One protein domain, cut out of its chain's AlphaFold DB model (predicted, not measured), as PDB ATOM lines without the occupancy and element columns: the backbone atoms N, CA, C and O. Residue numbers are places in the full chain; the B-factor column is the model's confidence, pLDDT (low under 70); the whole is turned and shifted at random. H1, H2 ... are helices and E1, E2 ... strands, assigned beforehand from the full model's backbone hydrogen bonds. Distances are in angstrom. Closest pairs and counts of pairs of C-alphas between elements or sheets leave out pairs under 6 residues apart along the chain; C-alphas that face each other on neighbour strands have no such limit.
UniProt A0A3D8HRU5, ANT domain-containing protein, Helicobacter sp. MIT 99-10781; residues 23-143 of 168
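What this domain is: This is residues 23 to 143 of the 168 residues of the protein "ANT domain-containing protein" of Helicobacter sp. MIT 99-10781 (UniProt A0A3D8HRU5). A long two-stranded hairpin, E1 and E2, makes an arm on a small body of H2, H3 and the first part of H5, with H4 by the hairpin's base. Residues 23 to 30 of H1 stick out at one end; residues 118 to 143, including H6, stick out at the other. The printed part has 121 residues, with six named helices and two named strands in the order H1 H2 H3 H4 E1 E2 H5 H6, and its class is mixed. It is loose, with a radius of gyration of the C-alphas of 19.4 A, and only just elongated, spanning 64 by 41 by 23 A.

How they stand to each other: H2, residues 41 to 48, touches H3, residues 55 to 64, about perpendicular at 86 degrees; their closest C-alphas, Gln 42 and Lys 55, are 5.0 A apart. H2 is close but not clearly touching H5, residues 107 to 122, with C-alphas of Val 44 and Leu 110 closest at 6.8 A. E1, residues 84 to 93, and E2, residues 96 to 105, form an antiparallel hairpin at 158 degrees; N 85 and O 104 are within hydrogen-bond range at 3.0 A. H4, residues 76 to 80, and E1 have closest C-alphas Ile 79 and Ala 85, 6.0 A. H6, residues 128 to 139, is apart from H5. Every O i to N i+4 pair is within hydrogen-bond range in H1, residues 23 to 32, and in H2 to H5; in H6, 7 of 8.

Where its parts are: H1 begins at C-alpha 23 (108.652, 159.652, 126.105). E1 measures 28.1 A, E2 29.3 A, H5 22.6 A. H6, 16.7 A, ends at C-alpha 139 (103.092, 110.413, 167.146).

The domain as a whole: The C-alphas farthest apart, Gln 23 and Ala 141, are 68.8 A apart. The printed part has no cut; the link H3 to H4 is long. Residues 23 to 36 and 122 to 143 have pLDDT under 70.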
ATOM      1  N   GLN A  23     108.683 161.111 126.229       63.72
ATOM      2  CA  GLN A  23     108.652 159.652 126.105       63.72
ATOM      3  C   GLN A  23     108.812 158.972 127.470       63.72
ATOM      4  O   GLN A  23     108.033 158.079 127.798       63.72
ATOM      5  N   ALA A  24     109.751 159.435 128.300       59.78
ATOM      6  CA  ALA A  24     109.920 158.936 129.661       59.78
ATOM      7  C   ALA A  24     108.661 159.177 130.510       59.78
ATOM      8  O   ALA A  24     108.175 158.258 131.162       59.78
ATOM      9  N   ILE A  25     108.080 160.380 130.460       64.50
ATOM     10  CA  ILE A  25     106.845 160.725 131.179       64.50
ATOM     11  C   ILE A  25     105.674 159.861 130.704       64.50
ATOM     12  O   ILE A  25     104.931 159.360 131.543       64.50
ATOM     13  N   SER A  26     105.512 159.651 129.395       54.25
ATOM     14  CA  SER A  26     104.471 158.774 128.843       54.25
ATOM     15  C   SER A  26     104.653 157.336 129.313       54.25
ATOM     16  O   SER A  26     103.692 156.716 129.750       54.25
ATOM     17  N   PHE A  27     105.885 156.828 129.298       50.94
ATOM     18  CA  PHE A  27     106.219 155.499 129.796       50.94
ATOM     19  C   PHE A  27     105.902 155.348 131.293       50.94
ATOM     20  O   PHE A  27     105.230 154.396 131.690       50.94
ATOM     21  N   PHE A  28     106.297 156.323 132.120       48.44
ATOM     22  CA  PHE A  28     105.936 156.354 133.541       48.44
ATOM     23  C   PHE A  28     104.422 156.440 133.736       48.44
ATOM     24  O   PHE A  28     103.867 155.749 134.585       48.44
ATOM     25  N   HIS A  29     103.736 157.261 132.946       51.25
ATOM     26  CA  HIS A  29     102.293 157.414 133.024       51.25
ATOM     27  C   HIS A  29     101.575 156.119 132.624       51.25
ATOM     28  O   HIS A  29     100.665 155.706 133.333       51.25
ATOM     29  N   ASP A  30     102.015 155.418 131.581       53.00
ATOM     30  CA  ASP A  30     101.452 154.130 131.160       53.00
ATOM     31  C   ASP A  30     101.717 153.012 132.181       53.00
ATOM     32  O   ASP A  30     100.814 152.220 132.467       53.00
ATOM     33  N   MET A  31     102.893 153.004 132.823       49.69
ATOM     34  CA  MET A  31     103.181 152.139 133.978       49.69
ATOM     35  C   MET A  31     102.258 152.435 135.170       49.69
ATOM     36  O   MET A  31     101.748 151.519 135.817       49.69
ATOM     37  N   VAL A  32     101.994 153.714 135.449       53.09
ATOM     38  CA  VAL A  32     101.114 154.160 136.543       53.09
ATOM     39  C   VAL A  32      99.628 153.936 136.222       53.09
ATOM     40  O   VAL A  32      98.818 153.827 137.141       53.09
ATOM     41  N   ARG A  33      99.242 153.827 134.942       46.50
ATOM     42  CA  ARG A  33      97.843 153.838 134.463       46.50
ATOM     43  C   ARG A  33      97.173 152.466 134.352       46.50
ATOM     44  O   ARG A  33      95.984 152.410 134.037       46.50
ATOM     45  N   LYS A  34      97.837 151.365 134.725       52.06
ATOM     46  CA  LYS A  34      97.180 150.044 134.860       52.06
ATOM     47  C   LYS A  34      96.926 149.550 136.299       52.06
ATOM     48  O   LYS A  34      97.016 148.347 136.545       52.06
ATOM     49  N   PRO A  35      96.490 150.383 137.266       52.47
ATOM     50  CA  PRO A  35      96.107 149.890 138.586       52.47
ATOM     51  C   PRO A  35      94.854 148.997 138.533       52.47
ATOM     52  O   PRO A  35      94.578 148.304 139.501       52.47
ATOM     53  N   LYS A  36      94.121 148.959 137.403       56.03
ATOM     54  CA  LYS A  36      93.053 147.973 137.160       56.03
ATOM     55  C   LYS A  36      93.561 146.531 137.081       56.03
ATOM     56  O   LYS A  36      92.802 145.624 137.394       56.03
ATOM     57  N   GLU A  37      94.801 146.323 136.646       70.75
ATOM     58  CA  GLU A  37      95.399 144.985 136.521       70.75
ATOM     59  C   GLU A  37      96.268 144.631 137.740       70.75
ATOM     60  O   GLU A  37      96.632 143.471 137.927       70.75
ATOM     61  N   ALA A  38      96.607 145.618 138.575       84.75
ATOM     62  CA  ALA A  38      97.448 145.425 139.744       84.75
ATOM     63  C   ALA A  38      96.619 145.005 140.967       84.75
ATOM     64  O   ALA A  38      95.592 145.597 141.293       84.75
ATOM     65  N   MET A  39      97.101 143.994 141.680       88.44
ATOM     66  CA  MET A  39      96.460 143.431 142.859       88.44
ATOM     67  C   MET A  39      97.196 143.829 144.128       88.44
ATOM     68  O   MET A  39      98.417 143.969 144.167       88.44
ATOM     69  N   GLU A  40      96.451 143.974 145.214       92.38
ATOM     70  CA  GLU A  40      97.056 144.140 146.527       92.38
ATOM     71  C   GLU A  40      97.644 142.812 147.017       92.38
ATOM     72  O   GLU A  40      97.108 141.743 146.731       92.38
ATOM     73  N   MET A  41      98.682 142.870 147.856       93.12
ATOM     74  CA  MET A  41      99.333 141.671 148.412       93.12
ATOM     75  C   MET A  41      98.359 140.694 149.099       93.12
ATOM     76  O   MET A  41      98.571 139.484 149.103       93.12
ATOM     77  N   GLN A  42      97.273 141.213 149.685       94.00
ATOM     78  CA  GLN A  42      96.226 140.378 150.276       94.00
ATOM     79  C   GLN A  42      95.520 139.515 149.232       94.00
ATOM     80  O   GLN A  42      95.233 138.354 149.504       94.00
ATOM     81  N   GLU A  43      95.226 140.088 148.070       91.75
ATOM     82  CA  GLU A  43      94.571 139.374 146.982       91.75
ATOM     83  C   GLU A  43      95.536 138.387 146.334       91.75
ATOM     84  O   GLU A  43      95.178 137.234 146.131       91.75
ATOM     85  N   VAL A  44      96.800 138.777 146.158       93.31
ATOM     86  CA  VAL A  44      97.868 137.878 145.696       93.31
ATOM     87  C   VAL A  44      97.969 136.629 146.571       93.31
ATOM     88  O   VAL A  44      97.986 135.521 146.046       93.31
ATOM     89  N   ALA A  45      97.974 136.779 147.899       90.50
ATOM     90  CA  ALA A  45      98.019 135.635 148.810       90.50
ATOM     91  C   ALA A  45      96.811 134.692 148.634       90.50
ATOM     92  O   ALA A  45      96.977 133.472 148.653       90.50
ATOM     93  N   LYS A  46      95.605 135.238 148.411       87.75
ATOM     94  CA  LYS A  46      94.408 134.428 148.128       87.75
ATOM     95  C   LYS A  46      94.489 133.728 146.775       87.75
ATOM     96  O   LYS A  46      94.160 132.552 146.701       87.75
ATOM     97  N   VAL A  47      94.926 134.436 145.731       86.56
ATOM     98  CA  VAL A  47      95.038 133.912 144.359       86.56
ATOM     99  C   VAL A  47      96.066 132.787 144.289       86.56
ATOM    100  O   VAL A  47      95.797 131.752 143.687       86.56
ATOM    101  N   LEU A  48      97.215 132.951 144.952       84.38
ATOM    102  CA  LEU A  48      98.211 131.888 145.081       84.38
ATOM    103  C   LEU A  48      97.641 130.666 145.811       84.38
ATOM    104  O   LEU A  48      98.072 129.547 145.550       84.38
ATOM    105  N   ASN A  49      96.683 130.881 146.722       81.12
ATOM    106  CA  ASN A  49      95.981 129.846 147.482       81.12
ATOM    107  C   ASN A  49      96.932 128.824 148.136       81.12
ATOM    108  O   ASN A  49      96.633 127.634 148.263       81.12
ATOM    109  N   ILE A  50      98.114 129.290 148.545       77.88
ATOM    110  CA  ILE A  50      99.104 128.455 149.217       77.88
ATOM    111  C   ILE A  50      98.717 128.384 150.686       77.88
ATOM    112  O   ILE A  50      98.696 129.375 151.417       77.88
ATOM    113  N   GLN A  51      98.413 127.175 151.129       71.81
ATOM    114  CA  GLN A  51      97.983 126.914 152.486       71.81
ATOM    115  C   GLN A  51      99.043 127.373 153.504       71.81
ATOM    116  O   GLN A  51     100.182 126.916 153.492       71.81
ATOM    117  N   GLY A  52      98.658 128.292 154.395       76.88
ATOM    118  CA  GLY A  52      99.566 128.873 155.386       76.88
ATOM    119  C   GLY A  52     100.357 130.082 154.889       76.88
ATOM    120  O   GLY A  52     101.024 130.702 155.707       76.88
ATOM    121  N   MET A  53     100.241 130.469 153.619       82.69
ATOM    122  CA  MET A  53     100.794 131.711 153.083       82.69
ATOM    123  C   MET A  53      99.730 132.812 153.122       82.69
ATOM    124  O   MET A  53      98.934 132.973 152.201       82.69
ATOM    125  N   ASP A  54      99.701 133.570 154.212       90.38
ATOM    126  CA  ASP A  54      98.880 134.777 154.307       90.38
ATOM    127  C   ASP A  54      99.658 136.016 153.831       90.38
ATOM    128  O   ASP A  54     100.847 135.958 153.512       90.38
ATOM    129  N   LYS A  55      98.980 137.168 153.806       93.25
ATOM    130  CA  LYS A  55      99.581 138.458 153.439       93.25
ATOM    131  C   LYS A  55     100.867 138.752 154.224       93.25
ATOM    132  O   LYS A  55     101.826 139.249 153.644       93.25
ATOM    133  N   ALA A  56     100.878 138.499 155.534       91.06
ATOM    134  CA  ALA A  56     102.009 138.845 156.394       91.06
ATOM    135  C   ALA A  56     103.221 137.953 156.099       91.06
ATOM    136  O   ALA A  56     104.334 138.455 155.937       91.06
ATOM    137  N   ARG A  57     102.996 136.646 155.941       90.00
ATOM    138  CA  ARG A  57     104.045 135.693 155.566       90.00
ATOM    139  C   ARG A  57     104.556 135.919 154.152       90.00
ATOM    140  O   ARG A  57     105.755 135.785 153.942       90.00
ATOM    141  N   LEU A  58     103.697 136.322 153.219       93.81
ATOM    142  CA  LEU A  58     104.131 136.674 151.869       93.81
ATOM    143  C   LEU A  58     105.040 137.909 151.887       93.81
ATOM    144  O   LEU A  58     106.091 137.898 151.255       93.81
ATOM    145  N   TYR A  59     104.707 138.934 152.677       94.69
ATOM    146  CA  TYR A  59     105.613 140.064 152.889       94.69
ATOM    147  C   TYR A  59     106.946 139.629 153.510       94.69
ATOM    148  O   TYR A  59     107.996 140.033 153.022       94.69
ATOM    149  N   ALA A  60     106.920 138.794 154.552       90.00
ATOM    150  CA  ALA A  60     108.140 138.294 155.188       90.00
ATOM    151  C   ALA A  60     109.020 137.499 154.214       90.00
ATOM    152  O   ALA A  60     110.220 137.743 154.137       90.00
ATOM    153  N   PHE A  61     108.415 136.608 153.428       90.06
ATOM    154  CA  PHE A  61     109.099 135.846 152.389       90.06
ATOM    155  C   PHE A  61     109.776 136.768 151.372       90.06
ATOM    156  O   PHE A  61     110.982 136.686 151.184       90.06
ATOM    157  N   LEU A  62     109.034 137.710 150.786       94.50
ATOM    158  CA  LEU A  62     109.585 138.612 149.774       94.50
ATOM    159  C   LEU A  62     110.672 139.548 150.330       94.50
ATOM    160  O   LEU A  62     111.569 139.941 149.590       94.50
ATOM    161  N   ARG A  63     110.635 139.901 151.622       93.81
ATOM    162  CA  ARG A  63     111.741 140.629 152.268       93.81
ATOM    163  C   ARG A  63     112.997 139.770 152.391       93.81
ATOM    164  O   ARG A  63     114.084 140.251 152.094       93.81
ATOM    165  N   ASN A  64     112.847 138.513 152.799       88.25
ATOM    166  CA  ASN A  64     113.978 137.595 152.961       88.25
ATOM    167  C   ASN A  64     114.640 137.244 151.627       88.25
ATOM    168  O   ASN A  64     115.851 137.078 151.576       88.25
ATOM    169  N   GLU A  65     113.856 137.200 150.551       90.00
ATOM    170  CA  GLU A  65     114.350 137.024 149.181       90.00
ATOM    171  C   GLU A  65     114.949 138.317 148.584       90.00
ATOM    172  O   GLU A  65     115.308 138.346 147.412       90.00
ATOM    173  N   GLY A  66     115.041 139.410 149.356       93.00
ATOM    174  CA  GLY A  66     115.631 140.670 148.895       93.00
ATOM    175  C   GLY A  66     114.777 141.441 147.885       93.00
ATOM    176  O   GLY A  66     115.288 142.326 147.214       93.00
ATOM    177  N   ILE A  67     113.479 141.141 147.782       96.75
ATOM    178  CA  ILE A  67     112.557 141.782 146.828       96.75
ATOM    179  C   ILE A  67     111.912 143.028 147.427       96.75
ATOM    180  O   ILE A  67     111.692 144.026 146.736       96.75
ATOM    181  N   LEU A  68     111.608 142.970 148.724       95.75
ATOM    182  CA  LEU A  68     111.019 144.071 149.473       95.75
ATOM    183  C   LEU A  68     111.970 144.569 150.563       95.75
ATOM    184  O   LEU A  68     112.695 143.810 151.201       95.75
ATOM    185  N   THR A  69     111.890 145.862 150.832       92.94
ATOM    186  CA  THR A  69     112.504 146.521 151.986       92.94
ATOM    187  C   THR A  69     111.782 146.159 153.289       92.94
ATOM    188  O   THR A  69     110.652 145.660 153.285       92.94
ATOM    189  N   ILE A  70     112.384 146.508 154.432       90.38
ATOM    190  CA  ILE A  70     111.764 146.385 155.768       90.38
ATOM    191  C   ILE A  70     110.398 147.095 155.825       90.38
ATOM    192  O   ILE A  70     109.462 146.594 156.443       90.38
ATOM    193  N   GLY A  71     110.253 148.218 155.114       90.69
ATOM    194  CA  GLY A  71     109.001 148.973 155.004       90.69
ATOM    195  C   GLY A  71     107.973 148.396 154.022       90.69
ATOM    196  O   GLY A  71     106.993 149.072 153.733       90.69
ATOM    197  N   ASN A  72     108.181 147.184 153.496       94.00
ATOM    198  CA  ASN A  72     107.344 146.515 152.488       94.00
ATOM    199  C   ASN A  72     107.307 147.177 151.102       94.00
ATOM    200  O   ASN A  72     106.451 146.825 150.289       94.00
ATOM    201  N   HIS A  73     108.236 148.086 150.807       95.19
ATOM    202  CA  HIS A  73     108.385 148.676 149.475       95.19
ATOM    203  C   HIS A  73     109.274 147.791 148.597       95.19
ATOM    204  O   HIS A  73     110.301 147.336 149.101       95.19
ATOM    205  N   PRO A  74     108.928 147.563 147.324       96.44
ATOM    206  CA  PRO A  74     109.791 146.858 146.387       96.44
ATOM    207  C   PRO A  74     111.055 147.660 146.083       96.44
ATOM    208  O   PRO A  74     111.011 148.890 146.020       96.44
ATOM    209  N   TYR A  75     112.175 146.966 145.877       96.62
ATOM    210  CA  TYR A  75     113.367 147.605 145.319       96.62
ATOM    211  C   TYR A  75     113.125 148.034 143.869       96.62
ATOM    212  O   TYR A  75     112.350 147.402 143.145       96.62
ATOM    213  N   GLN A  76     113.822 149.095 143.448       90.00
ATOM    214  CA  GLN A  76     113.632 149.732 142.143       90.00
ATOM    215  C   GLN A  76     113.728 148.733 140.984       90.00
ATOM    216  O   GLN A  76     112.891 148.765 140.091       90.00
ATOM    217  N   GLU A  77     114.653 147.770 141.044       94.81
ATOM    218  CA  GLU A  77     114.812 146.772 139.981       94.81
ATOM    219  C   GLU A  77     113.539 145.949 139.707       94.81
ATOM    220  O   GLU A  77     113.286 145.566 138.568       94.81
ATOM    221  N   TYR A  78     112.711 145.682 140.723       95.00
ATOM    222  CA  TYR A  78     111.477 144.910 140.569       95.00
ATOM    223  C   TYR A  78     110.290 145.797 140.164       95.00
ATOM    224  O   TYR A  78     109.295 145.292 139.638       95.00
ATOM    225  N   ILE A  79     110.400 147.112 140.378       91.25
ATOM    226  CA  ILE A  79     109.493 148.109 139.799       91.25
ATOM    227  C   ILE A  79     109.789 148.241 138.301       91.25
ATOM    228  O   ILE A  79     108.876 148.115 137.490       91.25
ATOM    229  N   ASP A  80     111.061 148.392 137.929       87.25
ATOM    230  CA  ASP A  80     111.501 148.548 136.537       87.25
ATOM    231  C   ASP A  80     111.178 147.307 135.689       87.25
ATOM    232  O   ASP A  80     110.794 147.422 134.526       87.25
ATOM    233  N   LYS A  81     111.245 146.109 136.290       86.88
ATOM    234  CA  LYS A  81     110.799 144.839 135.681       86.88
ATOM    235  C   LYS A  81     109.273 144.741 135.499       86.88
ATOM    236  O   LYS A  81     108.792 143.760 134.934       86.88
ATOM    237  N   GLY A  82     108.500 145.712 135.988       88.12
ATOM    238  CA  GLY A  82     107.041 145.733 135.891       88.12
ATOM    239  C   GLY A  82     106.342 144.717 136.798       88.12
ATOM    240  O   GLY A  82     105.217 144.309 136.511       88.12
ATOM    241  N   TYR A  83     106.987 144.266 137.879       94.06
ATOM    242  CA  TYR A  83     106.387 143.298 138.807       94.06
ATOM    243  C   TYR A  83     105.551 143.979 139.885       94.06
ATOM    244  O   TYR A  83     104.499 143.462 140.270       94.06
ATOM    245  N   PHE A  84     105.994 145.148 140.348       95.12
ATOM    246  CA  PHE A  84     105.374 145.861 141.457       95.12
ATOM    247  C   PHE A  84     105.181 147.347 141.164       95.12
ATOM    248  O   PHE A  84     105.880 147.934 140.343       95.12
ATOM    249  N   ALA A  85     104.265 147.965 141.904       91.19
ATOM    250  CA  ALA A  85     104.116 149.412 142.001       91.19
ATOM    251  C   ALA A  85     103.883 149.821 143.459       91.19
ATOM    252  O   ALA A  85     103.435 149.015 144.276       91.19
ATOM    253  N   VAL A  86     104.143 151.088 143.784       91.56
ATOM    254  CA  VAL A  86     103.817 151.669 145.092       91.56
ATOM    255  C   VAL A  86     102.763 152.746 144.903       91.56
ATOM    256  O   VAL A  86     102.954 153.681 144.132       91.56
ATOM    257  N   VAL A  87     101.652 152.626 145.627       88.69
ATOM    258  CA  VAL A  87     100.608 153.649 145.671       88.69
ATOM    259  C   VAL A  87     100.565 154.296 147.040       88.69
ATOM    260  O   VAL A  87     100.533 153.623 148.071       88.69
ATOM    261  N   VAL A  88     100.545 155.622 147.046       86.38
ATOM    262  CA  VAL A  88     100.418 156.413 148.263       86.38
ATOM    263  C   VAL A  88      98.939 156.688 148.520       86.38
ATOM    264  O   VAL A  88      98.203 157.136 147.642       86.38
ATOM    265  N   ARG A  89      98.484 156.389 149.733       83.94
ATOM    266  CA  ARG A  89      97.126 156.625 150.219       83.94
ATOM    267  C   ARG A  89      97.194 157.607 151.377       83.94
ATOM    268  O   ARG A  89      97.855 157.351 152.378       83.94
ATOM    269  N   ASN A  90      96.446 158.691 151.261       89.00
ATOM    270  CA  ASN A  90      96.266 159.641 152.346       89.00
ATOM    271  C   ASN A  90      94.994 159.289 153.114       89.00
ATOM    272  O   ASN A  90      93.937 159.082 152.518       89.00
ATOM    273  N   ARG A  91      95.104 159.211 154.438       85.94
ATOM    274  CA  ARG A  91      93.987 158.986 155.351       85.94
ATOM    275  C   ARG A  91      93.842 160.205 156.265       85.94
ATOM    276  O   ARG A  91      94.787 160.503 156.994       85.94
ATOM    277  N   PRO A  92      92.691 160.894 156.273       90.31
ATOM    278  CA  PRO A  92      92.444 161.945 157.251       90.31
ATOM    279  C   PRO A  92      92.347 161.341 158.659       90.31
ATOM    280  O   PRO A  92      91.737 160.287 158.857       90.31
ATOM    281  N   ILE A  93      92.970 162.006 159.626       91.62
ATOM    282  CA  ILE A  93      92.950 161.683 161.056       91.62
ATOM    283  C   ILE A  93      92.611 162.949 161.857       91.62
ATOM    284  O   ILE A  93      92.679 164.056 161.331       91.62
ATOM    285  N   SER A  94      92.263 162.803 163.139       88.88
ATOM    286  CA  SER A  94      91.786 163.908 163.993       88.88
ATOM    287  C   SER A  94      92.733 165.112 164.085       88.88
ATOM    288  O   SER A  94      92.273 166.217 164.343       88.88
ATOM    289  N   TYR A  95      94.033 164.910 163.855       90.00
ATOM    290  CA  TYR A  95      95.062 165.952 163.938       90.00
ATOM    291  C   TYR A  95      95.806 166.193 162.611       90.00
ATOM    292  O   TYR A  95      96.882 166.783 162.620       90.00
ATOM    293  N   GLY A  96      95.284 165.725 161.468       90.56
ATOM    294  CA  GLY A  96      95.911 165.973 160.162       90.56
ATOM    295  C   GLY A  96      95.690 164.876 159.121       90.56
ATOM    296  O   GLY A  96      94.650 164.223 159.082       90.56
ATOM    297  N   ILE A  97      96.684 164.671 158.252       89.50
ATOM    298  CA  ILE A  97      96.667 163.648 157.200       89.50
ATOM    299  C   ILE A  97      97.771 162.634 157.487       89.50
ATOM    300  O   ILE A  97      98.940 162.990 157.595       89.50
ATOM    301  N   GLN A  98      97.398 161.360 157.586       89.31
ATOM    302  CA  GLN A  98      98.336 160.253 157.690       89.31
ATOM    303  C   GLN A  98      98.544 159.621 156.314       89.31
ATOM    304  O   GLN A  98      97.600 159.120 155.697       89.31
ATOM    305  N   THR A  99      99.783 159.623 155.840       87.06
ATOM    306  CA  THR A  99     100.157 159.046 154.548       87.06
ATOM    307  C   THR A  99     100.661 157.617 154.723       87.06
ATOM    308  O   THR A  99     101.544 157.354 155.533       87.06
ATOM    309  N   HIS A 100     100.105 156.693 153.941       85.75
ATOM    310  CA  HIS A 100     100.480 155.282 153.912       85.75
ATOM    311  C   HIS A 100     100.831 154.870 152.492       85.75
ATOM    312  O   HIS A 100     100.027 155.039 151.578       85.75
ATOM    313  N   ALA A 101     102.005 154.285 152.302       87.81
ATOM    314  CA  ALA A 101     102.375 153.666 151.040       87.81
ATOM    315  C   ALA A 101     101.963 152.188 151.031       87.81
ATOM    316  O   ALA A 101     102.001 151.501 152.054       87.81
ATOM    317  N   LYS A 102     101.535 151.698 149.868       89.69
ATOM    318  CA  LYS A 102     101.085 150.321 149.680       89.69
ATOM    319  C   LYS A 102     101.654 149.734 148.402       89.69
ATOM    320  O   LYS A 102     101.564 150.350 147.344       89.69
ATOM    321  N   THR A 103     102.168 148.517 148.505       94.19
ATOM    322  CA  THR A 103     102.692 147.763 147.365       94.19
ATOM    323  C   THR A 103     101.565 147.045 146.628       94.19
ATOM    324  O   THR A 103     100.758 146.333 147.235       94.19
ATOM    325  N   LEU A 104     101.524 147.244 145.314       94.31
ATOM    326  CA  LEU A 104     100.673 146.540 144.362       94.31
ATOM    327  C   LEU A 104     101.521 145.595 143.511       94.31
ATOM    328  O   LEU A 104     102.711 145.830 143.306       94.31
ATOM    329  N   VAL A 105     100.891 144.539 143.011       94.50
ATOM    330  CA  VAL A 105     101.522 143.460 142.252       94.50
ATOM    331  C   VAL A 105     100.824 143.338 140.904       94.50
ATOM    332  O   VAL A 105      99.618 143.113 140.851       94.50
ATOM    333  N   PHE A 106     101.570 143.477 139.815       93.31
ATOM    334  CA  PHE A 106     101.047 143.273 138.463       93.31
ATOM    335  C   PHE A 106     100.927 141.777 138.128       93.31
ATOM    336  O   PHE A 106     101.539 140.949 138.809       93.31
ATOM    337  N   PRO A 107     100.215 141.387 137.052       87.75
ATOM    338  CA  PRO A 107     100.125 139.985 136.637       87.75
ATOM    339  C   PRO A 107     101.497 139.318 136.425       87.75
ATOM    340  O   PRO A 107     101.702 138.177 136.838       87.75
ATOM    341  N   ALA A 108     102.469 140.052 135.868       87.19
ATOM    342  CA  ALA A 108     103.850 139.582 135.732       87.19
ATOM    343  C   ALA A 108     104.525 139.343 137.096       87.19
ATOM    344  O   ALA A 108     105.211 138.340 137.284       87.19
ATOM    345  N   GLY A 109     104.272 140.221 138.072       92.44
ATOM    346  CA  GLY A 109     104.742 140.054 139.446       92.44
ATOM    347  C   GLY A 109     104.118 138.847 140.144       92.44
ATOM    348  O   GLY A 109     104.820 138.120 140.842       92.44
ATOM    349  N   LEU A 110     102.832 138.566 139.912       91.69
ATOM    350  CA  LEU A 110     102.179 137.360 140.431       91.69
ATOM    351  C   LEU A 110     102.848 136.087 139.891       91.69
ATOM    352  O   LEU A 110     103.164 135.187 140.671       91.69
ATOM    353  N   ALA A 111     103.094 136.021 138.578       87.44
ATOM    354  CA  ALA A 111     103.780 134.888 137.957       87.44
ATOM    355  C   ALA A 111     105.204 134.708 138.511       87.44
ATOM    356  O   ALA A 111     105.614 133.590 138.826       87.44
ATOM    357  N   PHE A 112     105.932 135.811 138.695       94.69
ATOM    358  CA  PHE A 112     107.255 135.817 139.316       94.69
ATOM    359  C   PHE A 112     107.225 135.262 140.750       94.69
ATOM    360  O   PHE A 112     107.970 134.331 141.060       94.69
ATOM    361  N   ILE A 113     106.326 135.766 141.604       93.81
ATOM    362  CA  ILE A 113     106.162 135.295 142.990       93.81
ATOM    363  C   ILE A 113     105.827 133.800 143.018       93.81
ATOM    364  O   ILE A 113     106.389 133.058 143.824       93.81
ATOM    365  N   HIS A 114     104.930 133.348 142.139       88.50
ATOM    366  CA  HIS A 114     104.557 131.940 142.043       88.50
ATOM    367  C   HIS A 114     105.764 131.051 141.712       88.50
ATOM    368  O   HIS A 114     106.006 130.062 142.404       88.50
ATOM    369  N   SER A 115     106.559 131.417 140.700       84.62
ATOM    370  CA  SER A 115     107.774 130.678 140.335       84.62
ATOM    371  C   SER A 115     108.803 130.650 141.462       84.62
ATOM    372  O   SER A 115     109.382 129.600 141.734       84.62
ATOM    373  N   LEU A 116     108.993 131.773 142.155       88.50
ATOM    374  CA  LEU A 116     109.923 131.867 143.278       88.50
ATOM    375  C   LEU A 116     109.500 130.955 144.439       88.50
ATOM    376  O   LEU A 116     110.307 130.191 144.967       88.50
ATOM    377  N   LEU A 117     108.211 130.963 144.793       84.44
ATOM    378  CA  LEU A 117     107.658 130.068 145.811       84.44
ATOM    379  C   LEU A 117     107.760 128.596 145.395       84.44
ATOM    380  O   LEU A 117     108.124 127.754 146.214       84.44
ATOM    381  N   ALA A 118     107.494 128.274 144.129       79.44
ATOM    382  CA  ALA A 118     107.648 126.919 143.611       79.44
ATOM    383  C   ALA A 118     109.106 126.436 143.713       79.44
ATOM    384  O   ALA A 118     109.356 125.310 144.147       79.44
ATOM    385  N   GLN A 119     110.083 127.288 143.392       78.50
ATOM    386  CA  GLN A 119     111.505 126.976 143.562       78.50
ATOM    387  C   GLN A 119     111.865 126.770 145.035       78.50
ATOM    388  O   GLN A 119     112.507 125.775 145.377       78.50
ATOM    389  N   TYR A 120     111.388 127.652 145.915       77.69
ATOM    390  CA  TYR A 120     111.633 127.570 147.353       77.69
ATOM    391  C   TYR A 120     111.095 126.267 147.970       77.69
ATOM    392  O   TYR A 120     111.755 125.666 148.825       77.69
ATOM    393  N   LEU A 121     109.918 125.819 147.514       71.94
ATOM    394  CA  LEU A 121     109.260 124.590 147.964       71.94
ATOM    395  C   LEU A 121     109.877 123.315 147.365       71.94
ATOM    396  O   LEU A 121     109.885 122.281 148.031       71.94
ATOM    397  N   THR A 122     110.402 123.369 146.137       63.97
ATOM    398  CA  THR A 122     111.006 122.205 145.458       63.97
ATOM    399  C   THR A 122     112.452 121.944 145.884       63.97
ATOM    400  O   THR A 122     112.836 120.787 146.042       63.97
ATOM    401  N   HIS A 123     113.248 122.982 146.159       52.88
ATOM    402  CA  HIS A 123     114.663 122.853 146.539       52.88
ATOM    403  C   HIS A 123     114.859 122.607 148.044       52.88
ATOM    404  O   HIS A 123     115.670 123.263 148.693       52.88
ATOM    405  N   SER A 124     114.105 121.680 148.637       40.09
ATOM    406  CA  SER A 124     114.307 121.257 150.031       40.09
ATOM    407  C   SER A 124     115.535 120.328 150.151       40.09
ATOM    408  O   SER A 124     115.624 119.352 149.400       40.09
ATOM    409  N   PRO A 125     116.490 120.559 151.078       39.28
ATOM    410  CA  PRO A 125     117.632 119.671 151.274       39.28
ATOM    411  C   PRO A 125     117.178 118.352 151.921       39.28
ATOM    412  O   PRO A 125     116.689 118.350 153.048       39.28
ATOM    413  N   LYS A 126     117.338 117.230 151.204       42.12
ATOM    414  CA  LYS A 126     117.460 115.819 151.661       42.12
ATOM    415  C   LYS A 126     116.508 115.214 152.714       42.12
ATOM    416  O   LYS A 126     116.594 114.014 152.936       42.12
ATOM    417  N   THR A 127     115.544 115.916 153.298       43.91
ATOM    418  CA  THR A 127     114.956 115.450 154.570       43.91
ATOM    419  C   THR A 127     113.438 115.273 154.541       43.91
ATOM    420  O   THR A 127     112.839 115.141 155.595       43.91
ATOM    421  N   HIS A 128     112.757 115.226 153.386       43.66
ATOM    422  CA  HIS A 128     111.303 114.968 153.395       43.66
ATOM    423  C   HIS A 128     110.978 113.551 153.913       43.66
ATOM    424  O   HIS A 128     110.135 113.392 154.792       43.66
ATOM    425  N   LYS A 129     111.723 112.528 153.464       47.97
ATOM    426  CA  LYS A 129     111.579 111.139 153.946       47.97
ATOM    427  C   LYS A 129     112.034 110.962 155.403       47.97
ATOM    428  O   LYS A 129     111.403 110.221 156.145       47.97
ATOM    429  N   GLU A 130     113.095 111.655 155.823       49.44
ATOM    430  CA  GLU A 130     113.649 111.568 157.186       49.44
ATOM    431  C   GLU A 130     112.857 112.384 158.227       49.44
ATOM    432  O   GLU A 130     112.712 111.937 159.364       49.44
ATOM    433  N   LEU A 131     112.285 113.538 157.857       48.25
ATOM    434  CA  LEU A 131     111.413 114.333 158.735       48.25
ATOM    435  C   LEU A 131     110.064 113.644 158.961       48.25
ATOM    436  O   LEU A 131     109.562 113.674 160.081       48.25
ATOM    437  N   LEU A 132     109.508 112.984 157.936       48.50
ATOM    438  CA  LEU A 132     108.316 112.141 158.085       48.50
ATOM    439  C   LEU A 132     108.596 110.934 158.996       48.50
ATOM    440  O   LEU A 132     107.783 110.638 159.868       48.50
ATOM    441  N   LYS A 133     109.776 110.304 158.878       52.94
ATOM    442  CA  LYS A 133     110.213 109.206 159.764       52.94
ATOM    443  C   LYS A 133     110.314 109.647 161.231       52.94
ATOM    444  O   LYS A 133     109.717 109.025 162.102       52.94
ATOM    445  N   LYS A 134     110.965 110.787 161.497       46.09
ATOM    446  CA  LYS A 134     111.080 111.367 162.852       46.09
ATOM    447  C   LYS A 134     109.750 111.862 163.436       46.09
ATOM    448  O   LYS A 134     109.645 112.032 164.648       46.09
ATOM    449  N   GLN A 135     108.750 112.152 162.601       49.31
ATOM    450  CA  GLN A 135     107.409 112.553 163.046       49.31
ATOM    451  C   GLN A 135     106.520 111.341 163.353       49.31
ATOM    452  O   GLN A 135     105.800 111.383 164.348       49.31
ATOM    453  N   GLN A 136     106.645 110.246 162.594       46.72
ATOM    454  CA  GLN A 136     105.991 108.970 162.909       46.72
ATOM    455  C   GLN A 136     106.473 108.397 164.250       46.72
ATOM    456  O   GLN A 136     105.659 107.936 165.039       46.72
ATOM    457  N   GLU A 137     107.763 108.521 164.573       43.62
ATOM    458  CA  GLU A 137     108.321 108.092 165.869       43.62
ATOM    459  C   GLU A 137     107.821 108.929 167.065       43.62
ATOM    460  O   GLU A 137     107.812 108.451 168.197       43.62
ATOM    461  N   LYS A 138     107.365 110.170 166.833       42.50
ATOM    462  CA  LYS A 138     106.837 111.060 167.884       42.50
ATOM    463  C   LYS A 138     105.319 110.960 168.075       42.50
ATOM    464  O   LYS A 138     104.843 111.220 169.175       42.50
ATOM    465  N   GLU A 139     104.557 110.574 167.050       44.38
ATOM    466  CA  GLU A 139     103.092 110.413 167.146       44.38
ATOM    467  C   GLU A 139     102.653 109.166 167.926       44.38
ATOM    468  O   GLU A 139     101.560 109.156 168.494       44.38
ATOM    469  N   VAL A 140     103.515 108.151 168.052       44.44
ATOM    470  CA  VAL A 140     103.240 106.961 168.884       44.44
ATOM    471  C   VAL A 140     103.131 107.318 170.383       44.44
ATOM    472  O   VAL A 140     102.572 106.548 171.159       44.44
ATOM    473  N   ALA A 141     103.583 108.507 170.804       41.44
ATOM    474  CA  ALA A 141     103.687 108.892 172.213       41.44
ATOM    475  C   ALA A 141     102.539 109.753 172.789       41.44
ATOM    476  O   ALA A 141     102.604 110.099 173.968       41.44
ATOM    477  N   GLY A 142     101.467 110.096 172.059       38.81
ATOM    478  CA  GLY A 142     100.354 110.779 172.738       38.81
ATOM    479  C   GLY A 142      99.276 111.455 171.894       38.81
ATOM    480  O   GLY A 142      99.521 112.476 171.268       38.81
ATOM    481  N   LYS A 143      98.057 110.920 172.051       35.00
ATOM    482  CA  LYS A 143      96.705 111.496 171.864       35.00
ATOM    483  C   LYS A 143      96.327 112.125 170.506       35.00
ATOM    484  O   LYS A 143      96.831 113.153 170.074       35.00
TER     485      LYS A 143